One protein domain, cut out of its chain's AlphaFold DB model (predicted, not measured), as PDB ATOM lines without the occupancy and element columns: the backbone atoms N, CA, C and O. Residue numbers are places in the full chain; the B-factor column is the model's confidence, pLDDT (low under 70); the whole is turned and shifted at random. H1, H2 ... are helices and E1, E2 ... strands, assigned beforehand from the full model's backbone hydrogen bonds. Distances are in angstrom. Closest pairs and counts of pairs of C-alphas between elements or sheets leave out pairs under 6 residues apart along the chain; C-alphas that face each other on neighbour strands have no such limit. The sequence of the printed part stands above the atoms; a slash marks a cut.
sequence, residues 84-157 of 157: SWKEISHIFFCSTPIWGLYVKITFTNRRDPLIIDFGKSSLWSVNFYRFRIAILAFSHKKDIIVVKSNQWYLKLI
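Overview. This is residues 84 to 157 of the 157 residues of an uncharacterized protein of Prevotella nigrescens (UniProt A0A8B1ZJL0). One long helix, H1, lies over one face of a strongly twisted sheet of five strands, running along them, and the other face is bare of named helices. Three longer strands, E1, E2 and E3, fold back and forth in a row, and the short hairpin E4 and E5 widens the sheet beyond E1. The 74 printed residues hold one named helix and five named strands, in the order E1 E2 E3 H1 E4 E5; the sheet's order is E3 E2 E1 E5 E4, all antiparallel, and the class is mixed, helices and strands. The whole is compact and rounded, with a radius of gyration of the C-alphas of 12.3 A and spans of 32 by 27 by 22 A.

Along the chain. Find C-alpha 88 at (1.395, -38.724, -18.592); there E1 begins, residues 88 to 96, 22.6 A from first to last C-alpha. Next come E2, residues 100 to 107, 22.5 A, and E3, residues 114 to 119, 15.4 A. Find C-alpha 122 at (9.920, -61.513, -3.838); from there H1 runs 25.7 A to residue 139. E4, residues 144 to 147, covers 9.7 A, and E5, residues 153 to 156, covers 10.0 A, ending at C-alpha 156 at (-0.283, -35.913, -12.750).

Arrangement. Begin with the meander E1 E2 E3, each strand the antiparallel neighbour of the one before. In the hairpin E1 and E2, look at N 92 and O 104, 2.8 A apart; in the hairpin E2 and E3, N 103 and O 116 are also 2.8 A apart. On the other side of E1 is E5, antiparallel at 169 degrees between directions, with N 91 and O 154 at 2.8 A. E4 forms a hairpin with E5, with N 145 and O 155 at 2.8 A. The edge strands E3 and E4 are apart. H1 is on the sheet, making two layers, a helix on one face of a sheet, at a height over the sheet of 9.3 A. It lies over E2, E1 and E5, and on the local plane it stands at 23 degrees to E2. Its closest C-alphas to E3 are those of Trp 124 and Phe 118, 5.6 A apart; to E4, those of Ser 139 and Ile 145, 7.2 A. In H1, 12 of 14 O i to N i+4 pairs are within hydrogen-bond range.

Size, cuts and confidence. The C-alphas farthest apart are those of Asn 109 and Ser 122, 34.9 A. The printed part has no cut and no long link; residue 157 is the chain's last. Mean pLDDT of the printed part is 71.3; look for values under 70 at residues 97 to 99, 119 to 126 and 139 to 157.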
ATOM      1  N   SER A  84       7.689 -37.526 -21.250       85.69
ATOM      2  CA  SER A  84       7.598 -36.298 -20.456       85.69
ATOM      3  C   SER A  84       6.514 -36.410 -19.387       85.69
ATOM      4  O   SER A  84       5.464 -37.004 -19.623       85.69
ATOM      5  N   TRP A  85       6.708 -35.771 -18.229       83.31
ATOM      6  CA  TRP A  85       5.662 -35.705 -17.196       83.31
ATOM      7  C   TRP A  85       4.349 -35.103 -17.714       83.31
ATOM      8  O   TRP A  85       3.285 -35.571 -17.330       83.31
ATOM      9  N   LYS A  86       4.421 -34.130 -18.636       83.31
ATOM     10  CA  LYS A  86       3.243 -33.475 -19.241       83.31
ATOM     11  C   LYS A  86       2.411 -34.410 -20.127       83.31
ATOM     12  O   LYS A  86       1.242 -34.149 -20.396       83.31
ATOM     13  N   GLU A  87       3.031 -35.470 -20.632       85.56
ATOM     14  CA  GLU A  87       2.369 -36.438 -21.506       85.56
ATOM     15  C   GLU A  87       1.631 -37.507 -20.708       85.56
ATOM     16  O   GLU A  87       0.763 -38.188 -21.252       85.56
ATOM     17  N   ILE A  88       1.972 -37.688 -19.435       84.88
ATOM     18  CA  ILE A  88       1.395 -38.724 -18.592       84.88
ATOM     19  C   ILE A  88       0.160 -38.151 -17.898       84.88
ATOM     20  O   ILE A  88       0.232 -37.135 -17.221       84.88
ATOM     21  N   SER A  89      -0.976 -38.834 -18.029       83.44
ATOM     22  CA  SER A  89      -2.198 -38.487 -17.300       83.44
ATOM     23  C   SER A  89      -2.271 -39.199 -15.952       83.44
ATOM     24  O   SER A  89      -2.543 -38.581 -14.923       83.44
ATOM     25  N   HIS A  90      -2.011 -40.510 -15.940       83.12
ATOM     26  CA  HIS A  90      -2.094 -41.323 -14.729       83.12
ATOM     27  C   HIS A  90      -1.049 -42.439 -14.726       83.12
ATOM     28  O   HIS A  90      -0.713 -43.009 -15.765       83.12
ATOM     29  N   ILE A  91      -0.577 -42.783 -13.530       84.62
ATOM     30  CA  ILE A  91       0.284 -43.930 -13.249       84.62
ATOM     31  C   ILE A  91      -0.447 -44.824 -12.246       84.62
ATOM     32  O   ILE A  91      -0.707 -44.430 -11.109       84.62
ATOM     33  N   PHE A  92      -0.781 -46.038 -12.662       82.69
ATOM     34  CA  PHE A  92      -1.471 -47.038 -11.856       82.69
ATOM     35  C   PHE A  92      -0.485 -48.092 -11.374       82.69
ATOM     36  O   PHE A  92       0.257 -48.660 -12.175       82.69
ATOM     37  N   PHE A  93      -0.518 -48.386 -10.078       82.69
ATOM     38  CA  PHE A  93       0.242 -49.474  -9.475       82.69
ATOM     39  C   PHE A  93      -0.690 -50.665  -9.275       82.69
ATOM     40  O   PHE A  93      -1.528 -50.667  -8.372       82.69
ATOM     41  N   CYS A  94      -0.556 -51.670 -10.134       78.94
ATOM     42  CA  CYS A  94      -1.475 -52.792 -10.209       78.94
ATOM     43  C   CYS A  94      -0.835 -54.087  -9.699       78.94
ATOM     44  O   CYS A  94       0.365 -54.329  -9.841       78.94
ATOM     45  N   SER A  95      -1.677 -54.945  -9.129       76.69
ATOM     46  CA  SER A  95      -1.341 -56.317  -8.771       76.69
ATOM     47  C   SER A  95      -2.449 -57.222  -9.282       76.69
ATOM     48  O   SER A  95      -3.624 -56.969  -9.017       76.69
ATOM     49  N   THR A  96      -2.088 -58.257 -10.035       73.75
ATOM     50  CA  THR A  96      -3.032 -59.299 -10.448       73.75
ATOM     51  C   THR A  96      -2.486 -60.682 -10.101       73.75
ATOM     52  O   THR A  96      -1.278 -60.906 -10.206       73.75
ATOM     53  N   PRO A  97      -3.357 -61.651  -9.764       64.31
ATOM     54  CA  PRO A  97      -2.924 -63.020  -9.473       64.31
ATOM     55  C   PRO A  97      -2.185 -63.672 -10.658       64.31
ATOM     56  O   PRO A  97      -1.224 -64.428 -10.492       64.31
ATOM     57  N   ILE A  98      -2.618 -63.356 -11.885       63.59
ATOM     58  CA  ILE A  98      -2.163 -64.027 -13.111       63.59
ATOM     59  C   ILE A  98      -0.988 -63.311 -13.785       63.59
ATOM     60  O   ILE A  98      -0.132 -64.002 -14.330       63.59
ATOM     61  N   TRP A  99      -0.869 -61.985 -13.700       60.62
ATOM     62  CA  TRP A  99       0.217 -61.241 -14.362       60.62
ATOM     63  C   TRP A  99       1.269 -60.719 -13.376       60.62
ATOM     64  O   TRP A  99       2.379 -60.378 -13.769       60.62
ATOM     65  N   GLY A 100       0.975 -60.758 -12.073       76.06
ATOM     66  CA  GLY A 100       1.869 -60.260 -11.033       76.06
ATOM     67  C   GLY A 100       1.752 -58.754 -10.845       76.06
ATOM     68  O   GLY A 100       0.676 -58.173 -11.011       76.06
ATOM     69  N   LEU A 101       2.858 -58.133 -10.438       79.81
ATOM     70  CA  LEU A 101       2.962 -56.694 -10.226       79.81
ATOM     71  C   LEU A 101       3.300 -56.001 -11.543       79.81
ATOM     72  O   LEU A 101       4.257 -56.382 -12.218       79.81
ATOM     73  N   TYR A 102       2.544 -54.963 -11.880       79.94
ATOM     74  CA  TYR A 102       2.799 -54.146 -13.060       79.94
ATOM     75  C   TYR A 102       2.369 -52.703 -12.829       79.94
ATOM     76  O   TYR A 102       1.508 -52.402 -11.998       79.94
ATOM     77  N   VAL A 103       2.980 -51.792 -13.577       83.88
ATOM     78  CA  VAL A 103       2.601 -50.384 -13.609       83.88
ATOM     79  C   VAL A 103       1.969 -50.083 -14.954       83.88
ATOM     80  O   VAL A 103       2.535 -50.408 -15.994       83.88
ATOM     81  N   LYS A 104       0.807 -49.436 -14.943       86.50
ATOM     82  CA  LYS A 104       0.151 -48.945 -16.154       86.50
ATOM     83  C   LYS A 104       0.251 -47.427 -16.193       86.50
ATOM     84  O   LYS A 104      -0.181 -46.762 -15.261       86.50
ATOM     85  N   ILE A 105       0.798 -46.883 -17.269       86.94
ATOM     86  CA  ILE A 105       0.919 -45.444 -17.498       86.94
ATOM     87  C   ILE A 105      -0.038 -45.075 -18.625       86.94
ATOM     88  O   ILE A 105       0.069 -45.602 -19.732       86.94
ATOM     89  N   THR A 106      -0.994 -44.195 -18.350       87.50
ATOM     90  CA  THR A 106      -1.884 -43.630 -19.369       87.50
ATOM     91  C   THR A 106      -1.415 -42.240 -19.746       87.50
ATOM     92  O   THR A 106      -0.893 -41.503 -18.910       87.50
ATOM     93  N   PHE A 107      -1.642 -41.863 -20.999       87.50
ATOM     94  CA  PHE A 107      -1.193 -40.586 -21.539       87.50
ATOM     95  C   PHE A 107      -2.345 -39.584 -21.654       87.50
ATOM     96  O   PHE A 107      -3.514 -39.970 -21.707       87.50
ATOM     97  N   THR A 108      -2.026 -38.294 -21.675       83.44
ATOM     98  CA  THR A 108      -2.979 -37.197 -21.922       83.44
ATOM     99  C   THR A 108      -3.477 -37.213 -23.369       83.44
ATOM    100  O   THR A 108      -4.664 -37.025 -23.623       83.44
ATOM    101  N   ASN A 109      -2.607 -37.575 -24.315       84.19
ATOM    102  CA  ASN A 109      -2.881 -37.554 -25.758       84.19
ATOM    103  C   ASN A 109      -3.650 -38.785 -26.292       84.19
ATOM    104  O   ASN A 109      -3.569 -39.080 -27.480       84.19
ATOM    105  N   ARG A 110      -4.355 -39.549 -25.439       72.75
ATOM    106  CA  ARG A 110      -5.090 -40.788 -25.806       72.75
ATOM    107  C   ARG A 110      -4.258 -41.877 -26.512       72.75
ATOM    108  O   ARG A 110      -4.824 -42.779 -27.118       72.75
ATOM    109  N   ARG A 111      -2.927 -41.824 -26.410       85.06
ATOM    110  CA  ARG A 111      -2.034 -42.915 -26.823       85.06
ATOM    111  C   ARG A 111      -2.337 -44.178 -26.013       85.06
ATOM    112  O   ARG A 111      -2.706 -44.076 -24.838       85.06
ATOM    113  N   ASP A 112      -2.096 -45.338 -26.621       87.50
ATOM    114  CA  ASP A 112      -2.138 -46.627 -25.934       87.50
ATOM    115  C   ASP A 112      -1.361 -46.595 -24.609       87.50
ATOM    116  O   ASP A 112      -0.258 -46.036 -24.542       87.50
ATOM    117  N   PRO A 113      -1.927 -47.175 -23.536       87.25
ATOM    118  CA  PRO A 113      -1.283 -47.185 -22.239       87.25
ATOM    119  C   PRO A 113       0.013 -47.992 -22.290       87.25
ATOM    120  O   PRO A 113       0.059 -49.096 -22.829       87.25
ATOM    121  N   LEU A 114       1.054 -47.471 -21.650       87.06
ATOM    122  CA  LEU A 114       2.292 -48.208 -21.469       87.06
ATOM    123  C   LEU A 114       2.161 -49.124 -20.253       87.06
ATOM    124  O   LEU A 114       1.870 -48.663 -19.149       87.06
ATOM    125  N   ILE A 115       2.414 -50.415 -20.450       83.50
ATOM    126  CA  ILE A 115       2.465 -51.401 -19.374       83.50
ATOM    127  C   ILE A 115       3.932 -51.723 -19.076       83.50
ATOM    128  O   ILE A 115       4.740 -51.992 -19.966       83.50
ATOM    129  N   ILE A 116       4.288 -51.634 -17.800       80.88
ATOM    130  CA  ILE A 116       5.606 -51.969 -17.275       80.88
ATOM    131  C   ILE A 116       5.423 -53.131 -16.310       80.88
ATOM    132  O   ILE A 116       5.011 -52.937 -15.167       80.88
ATOM    133  N   ASP A 117       5.740 -54.332 -16.774       77.19
ATOM    134  CA  ASP A 117       5.652 -55.533 -15.954       77.19
ATOM    135  C   ASP A 117       6.860 -55.653 -15.024       77.19
ATOM    136  O   ASP A 117       8.012 -55.554 -15.449       77.19
ATOM    137  N   PHE A 118       6.586 -55.881 -13.740       72.94
ATOM    138  CA  PHE A 118       7.599 -56.140 -12.721       72.94
ATOM    139  C   PHE A 118       7.660 -57.620 -12.331       72.94
ATOM    140  O   PHE A 118       8.712 -58.048 -11.879       72.94
ATOM    141  N   GLY A 119       6.608 -58.423 -12.543       67.19
ATOM    142  CA  GLY A 119       6.617 -59.880 -12.325       67.19
ATOM    143  C   GLY A 119       6.033 -60.347 -10.977       67.19
ATOM    144  O   GLY A 119       5.374 -59.588 -10.270       67.19
ATOM    145  N   LYS A 120       6.229 -61.634 -10.630       63.84
ATOM    146  CA  LYS A 120       5.501 -62.381  -9.564       63.84
ATOM    147  C   LYS A 120       6.267 -62.817  -8.284       63.84
ATOM    148  O   LYS A 120       5.754 -63.616  -7.517       63.84
ATOM    149  N   SER A 121       7.488 -62.363  -8.027       56.50
ATOM    150  CA  SER A 121       8.434 -62.955  -7.060       56.50
ATOM    151  C   SER A 121       8.881 -61.918  -6.036       56.50
ATOM    152  O   SER A 121       8.701 -60.714  -6.222       56.50
ATOM    153  N   SER A 122       9.474 -62.377  -4.935       50.56
ATOM    154  CA  SER A 122       9.920 -61.513  -3.838       50.56
ATOM    155  C   SER A 122      10.895 -60.421  -4.301       50.56
ATOM    156  O   SER A 122      10.722 -59.261  -3.932       50.56
ATOM    157  N   LEU A 123      11.845 -60.734  -5.188       51.62
ATOM    158  CA  LEU A 123      12.761 -59.752  -5.790       51.62
ATOM    159  C   LEU A 123      12.034 -58.754  -6.714       51.62
ATOM    160  O   LEU A 123      12.381 -57.571  -6.741       51.62
ATOM    161  N   TRP A 124      10.980 -59.198  -7.410       59.38
ATOM    162  CA  TRP A 124      10.131 -58.364  -8.277       59.38
ATOM    163  C   TRP A 124       9.369 -57.302  -7.483       59.38
ATOM    164  O   TRP A 124       9.274 -56.144  -7.899       59.38
ATOM    165  N   SER A 125       8.902 -57.682  -6.290       64.88
ATOM    166  CA  SER A 125       8.226 -56.766  -5.377       64.88
ATOM    167  C   SER A 125       9.132 -55.603  -4.962       64.88
ATOM    168  O   SER A 125       8.692 -54.458  -4.971       64.88
ATOM    169  N   VAL A 126      10.426 -55.846  -4.720       69.38
ATOM    170  CA  VAL A 126      11.370 -54.805  -4.284       69.38
ATOM    171  C   VAL A 126      11.523 -53.706  -5.335       69.38
ATOM    172  O   VAL A 126      11.471 -52.528  -4.991       69.38
ATOM    173  N   ASN A 127      11.668 -54.055  -6.615       74.75
ATOM    174  CA  ASN A 127      11.779 -53.063  -7.689       74.75
ATOM    175  C   ASN A 127      10.478 -52.290  -7.907       74.75
ATOM    176  O   ASN A 127      10.518 -51.074  -8.095       74.75
ATOM    177  N   PHE A 128       9.335 -52.970  -7.815       77.50
ATOM    178  CA  PHE A 128       8.021 -52.335  -7.867       77.50
ATOM    179  C   PHE A 128       7.836 -51.330  -6.718       77.50
ATOM    180  O   PHE A 128       7.443 -50.183  -6.941       77.50
ATOM    181  N   TYR A 129       8.199 -51.711  -5.489       77.38
ATOM    182  CA  TYR A 129       8.145 -50.827  -4.324       77.38
ATOM    183  C   TYR A 129       9.165 -49.687  -4.405       77.38
ATOM    184  O   TYR A 129       8.832 -48.556  -4.056       77.38
ATOM    185  N   ARG A 130      10.378 -49.932  -4.914       78.44
ATOM    186  CA  ARG A 130      11.373 -48.876  -5.167       78.44
ATOM    187  C   ARG A 130      10.869 -47.872  -6.198       78.44
ATOM    188  O   ARG A 130      11.000 -46.674  -5.965       78.44
ATOM    189  N   PHE A 131      10.247 -48.339  -7.282       79.62
ATOM    190  CA  PHE A 131       9.636 -47.467  -8.288       79.62
ATOM    191  C   PHE A 131       8.516 -46.637  -7.677       79.62
ATOM    192  O   PHE A 131       8.476 -45.422  -7.851       79.62
ATOM    193  N   ARG A 132       7.667 -47.269  -6.864       79.38
ATOM    194  CA  ARG A 132       6.616 -46.579  -6.119       79.38
ATOM    195  C   ARG A 132       7.173 -45.479  -5.215       79.38
ATOM    196  O   ARG A 132       6.694 -44.354  -5.282       79.38
ATOM    197  N   ILE A 133       8.175 -45.780  -4.389       79.38
ATOM    198  CA  ILE A 133       8.794 -44.794  -3.488       79.38
ATOM    199  C   ILE A 133       9.433 -43.658  -4.286       79.38
ATOM    200  O   ILE A 133       9.296 -42.502  -3.903       79.38
ATOM    201  N   ALA A 134      10.094 -43.965  -5.402       79.25
ATOM    202  CA  ALA A 134      10.720 -42.964  -6.255       79.25
ATOM    203  C   ALA A 134       9.689 -42.003  -6.869       79.25
ATOM    204  O   ALA A 134       9.866 -40.788  -6.793       79.25
ATOM    205  N   ILE A 135       8.582 -42.532  -7.400       78.56
ATOM    206  CA  ILE A 135       7.472 -41.728  -7.926       78.56
ATOM    207  C   ILE A 135       6.832 -40.883  -6.821       78.56
ATOM    208  O   ILE A 135       6.581 -39.706  -7.045       78.56
ATOM    209  N   LEU A 136       6.616 -41.438  -5.623       76.69
ATOM    210  CA  LEU A 136       6.053 -40.690  -4.489       76.69
ATOM    211  C   LEU A 136       6.993 -39.577  -4.000       76.69
ATOM    212  O   LEU A 136       6.582 -38.446  -3.759       76.69
ATOM    213  N   ALA A 137       8.287 -39.866  -3.878       74.00
ATOM    214  CA  ALA A 137       9.280 -38.865  -3.503       74.00
ATOM    215  C   ALA A 137       9.360 -37.733  -4.540       74.00
ATOM    216  O   ALA A 137       9.603 -36.579  -4.183       74.00
ATOM    217  N   PHE A 138       9.145 -38.055  -5.816       70.69
ATOM    218  CA  PHE A 138       9.066 -37.072  -6.885       70.69
ATOM    219  C   PHE A 138       7.730 -36.308  -6.874       70.69
ATOM    220  O   PHE A 138       7.729 -35.094  -7.068       70.69
ATOM    221  N   SER A 139       6.610 -36.970  -6.550       66.19
ATOM    222  CA  SER A 139       5.290 -36.338  -6.428       66.19
ATOM    223  C   SER A 139       5.206 -35.314  -5.313       66.19
ATOM    224  O   SER A 139       4.473 -34.353  -5.433       66.19
ATOM    225  N   HIS A 140       5.977 -35.456  -4.238       64.38
ATOM    226  CA  HIS A 140       6.032 -34.416  -3.207       64.38
ATOM    227  C   HIS A 140       6.719 -33.118  -3.671       64.38
ATOM    228  O   HIS A 140       6.633 -32.112  -2.974       64.38
ATOM    229  N   LYS A 141       7.416 -33.125  -4.816       61.78
ATOM    230  CA  LYS A 141       8.153 -31.966  -5.352       61.78
ATOM    231  C   LYS A 141       7.471 -31.267  -6.531       61.78
ATOM    232  O   LYS A 141       7.954 -30.229  -6.973       61.78
ATOM    233  N   LYS A 142       6.432 -31.867  -7.099       58.47
ATOM    234  CA  LYS A 142       5.740 -31.441  -8.326       58.47
ATOM    235  C   LYS A 142       4.241 -31.589  -8.062       58.47
ATOM    236  O   LYS A 142       3.897 -32.404  -7.221       58.47
ATOM    237  N   ASP A 143       3.364 -30.866  -8.751       56.50
ATOM    238  CA  ASP A 143       1.902 -30.859  -8.521       56.50
ATOM    239  C   ASP A 143       1.201 -32.180  -8.912       56.50
ATOM    240  O   ASP A 143       0.304 -32.256  -9.747       56.50
ATOM    241  N   ILE A 144       1.648 -33.275  -8.314       61.16
ATOM    242  CA  ILE A 144       1.259 -34.639  -8.608       61.16
ATOM    243  C   ILE A 144       0.331 -35.103  -7.488       61.16
ATOM    244  O   ILE A 144       0.738 -35.222  -6.330       61.16
ATOM    245  N   ILE A 145      -0.917 -35.408  -7.832       60.91
ATOM    246  CA  ILE A 145      -1.929 -35.838  -6.871       60.91
ATOM    247  C   ILE A 145      -1.894 -37.357  -6.717       60.91
ATOM    248  O   ILE A 145      -2.217 -38.125  -7.626       60.91
ATOM    249  N   VAL A 146      -1.547 -37.804  -5.514       59.06
ATOM    250  CA  VAL A 146      -1.628 -39.211  -5.119       59.06
ATOM    251  C   VAL A 146      -3.022 -39.487  -4.577       59.06
ATOM    252  O   VAL A 146      -3.411 -38.900  -3.569       59.06
ATOM    253  N   VAL A 147      -3.764 -40.408  -5.192       54.97
ATOM    254  CA  VAL A 147      -5.085 -40.795  -4.689       54.97
ATOM    255  C   VAL A 147      -5.042 -42.226  -4.161       54.97
ATOM    256  O   VAL A 147      -4.624 -43.167  -4.842       54.97
ATOM    257  N   LYS A 148      -5.448 -42.398  -2.900       52.00
ATOM    258  CA  LYS A 148      -5.506 -43.712  -2.255       52.00
ATOM    259  C   LYS A 148      -6.788 -44.431  -2.684       52.00
ATOM    260  O   LYS A 148      -7.879 -43.948  -2.416       52.00
ATOM    261  N   SER A 149      -6.653 -45.592  -3.312       49.00
ATOM    262  CA  SER A 149      -7.741 -46.533  -3.613       49.00
ATOM    263  C   SER A 149      -7.239 -47.953  -3.324       49.00
ATOM    264  O   SER A 149      -6.029 -48.162  -3.225       49.00
ATOM    265  N   ASN A 150      -8.138 -48.939  -3.208       47.47
ATOM    266  CA  ASN A 150      -7.776 -50.364  -3.096       47.47
ATOM    267  C   ASN A 150      -6.829 -50.819  -4.229       47.47
ATOM    268  O   ASN A 150      -6.043 -51.745  -4.046       47.47
ATOM    269  N   GLN A 151      -6.844 -50.113  -5.365       50.69
ATOM    270  CA  GLN A 151      -5.776 -50.082  -6.363       50.69
ATOM    271  C   GLN A 151      -5.241 -48.644  -6.428       50.69
ATOM    272  O   GLN A 151      -5.969 -47.724  -6.795       50.69
ATOM    273  N   TRP A 152      -3.995 -48.411  -6.017       50.56
ATOM    274  CA  TRP A 152      -3.472 -47.051  -5.852       50.56
ATOM    275  C   TRP A 152      -3.147 -46.424  -7.211       50.56
ATOM    276  O   TRP A 152      -2.393 -47.001  -8.001       50.56
ATOM    277  N   TYR A 153      -3.682 -45.227  -7.467       55.47
ATOM    278  CA  TYR A 153      -3.436 -44.469  -8.691       55.47
ATOM    279  C   TYR A 153      -2.836 -43.098  -8.383       55.47
ATOM    280  O   TYR A 153      -3.140 -42.453  -7.380       55.47
ATOM    281  N   LEU A 154      -1.947 -42.662  -9.263       52.66
ATOM    282  CA  LEU A 154      -1.229 -41.402  -9.168       52.66
ATOM    283  C   LEU A 154      -1.620 -40.566 -10.387       52.66
ATOM    284  O   LEU A 154      -1.413 -41.001 -11.518       52.66
ATOM    285  N   LYS A 155      -2.243 -39.408 -10.166       47.62
ATOM    286  CA  LYS A 155      -2.662 -38.475 -11.218       47.62
ATOM    287  C   LYS A 155      -1.649 -37.339 -11.298       47.62
ATOM    288  O   LYS A 155      -1.368 -36.697 -10.290       47.62
ATOM    289  N   LEU A 156      -1.111 -37.089 -12.485       50.25
ATOM    290  CA  LEU A 156      -0.283 -35.913 -12.750       50.25
ATOM    291  C   LEU A 156      -1.222 -34.815 -13.271       50.25
ATOM    292  O   LEU A 156      -2.031 -35.099 -14.157       50.25
ATOM    293  N   ILE A 157      -1.188 -33.622 -12.671       42.28
ATOM    294  CA  ILE A 157      -1.902 -32.437 -13.176       42.28
ATOM    295  C   ILE A 157      -0.920 -31.579 -13.967       42.28
ATOM    296  O   ILE A 157       0.233 -31.430 -13.503       42.28
TER     297      ILE A 157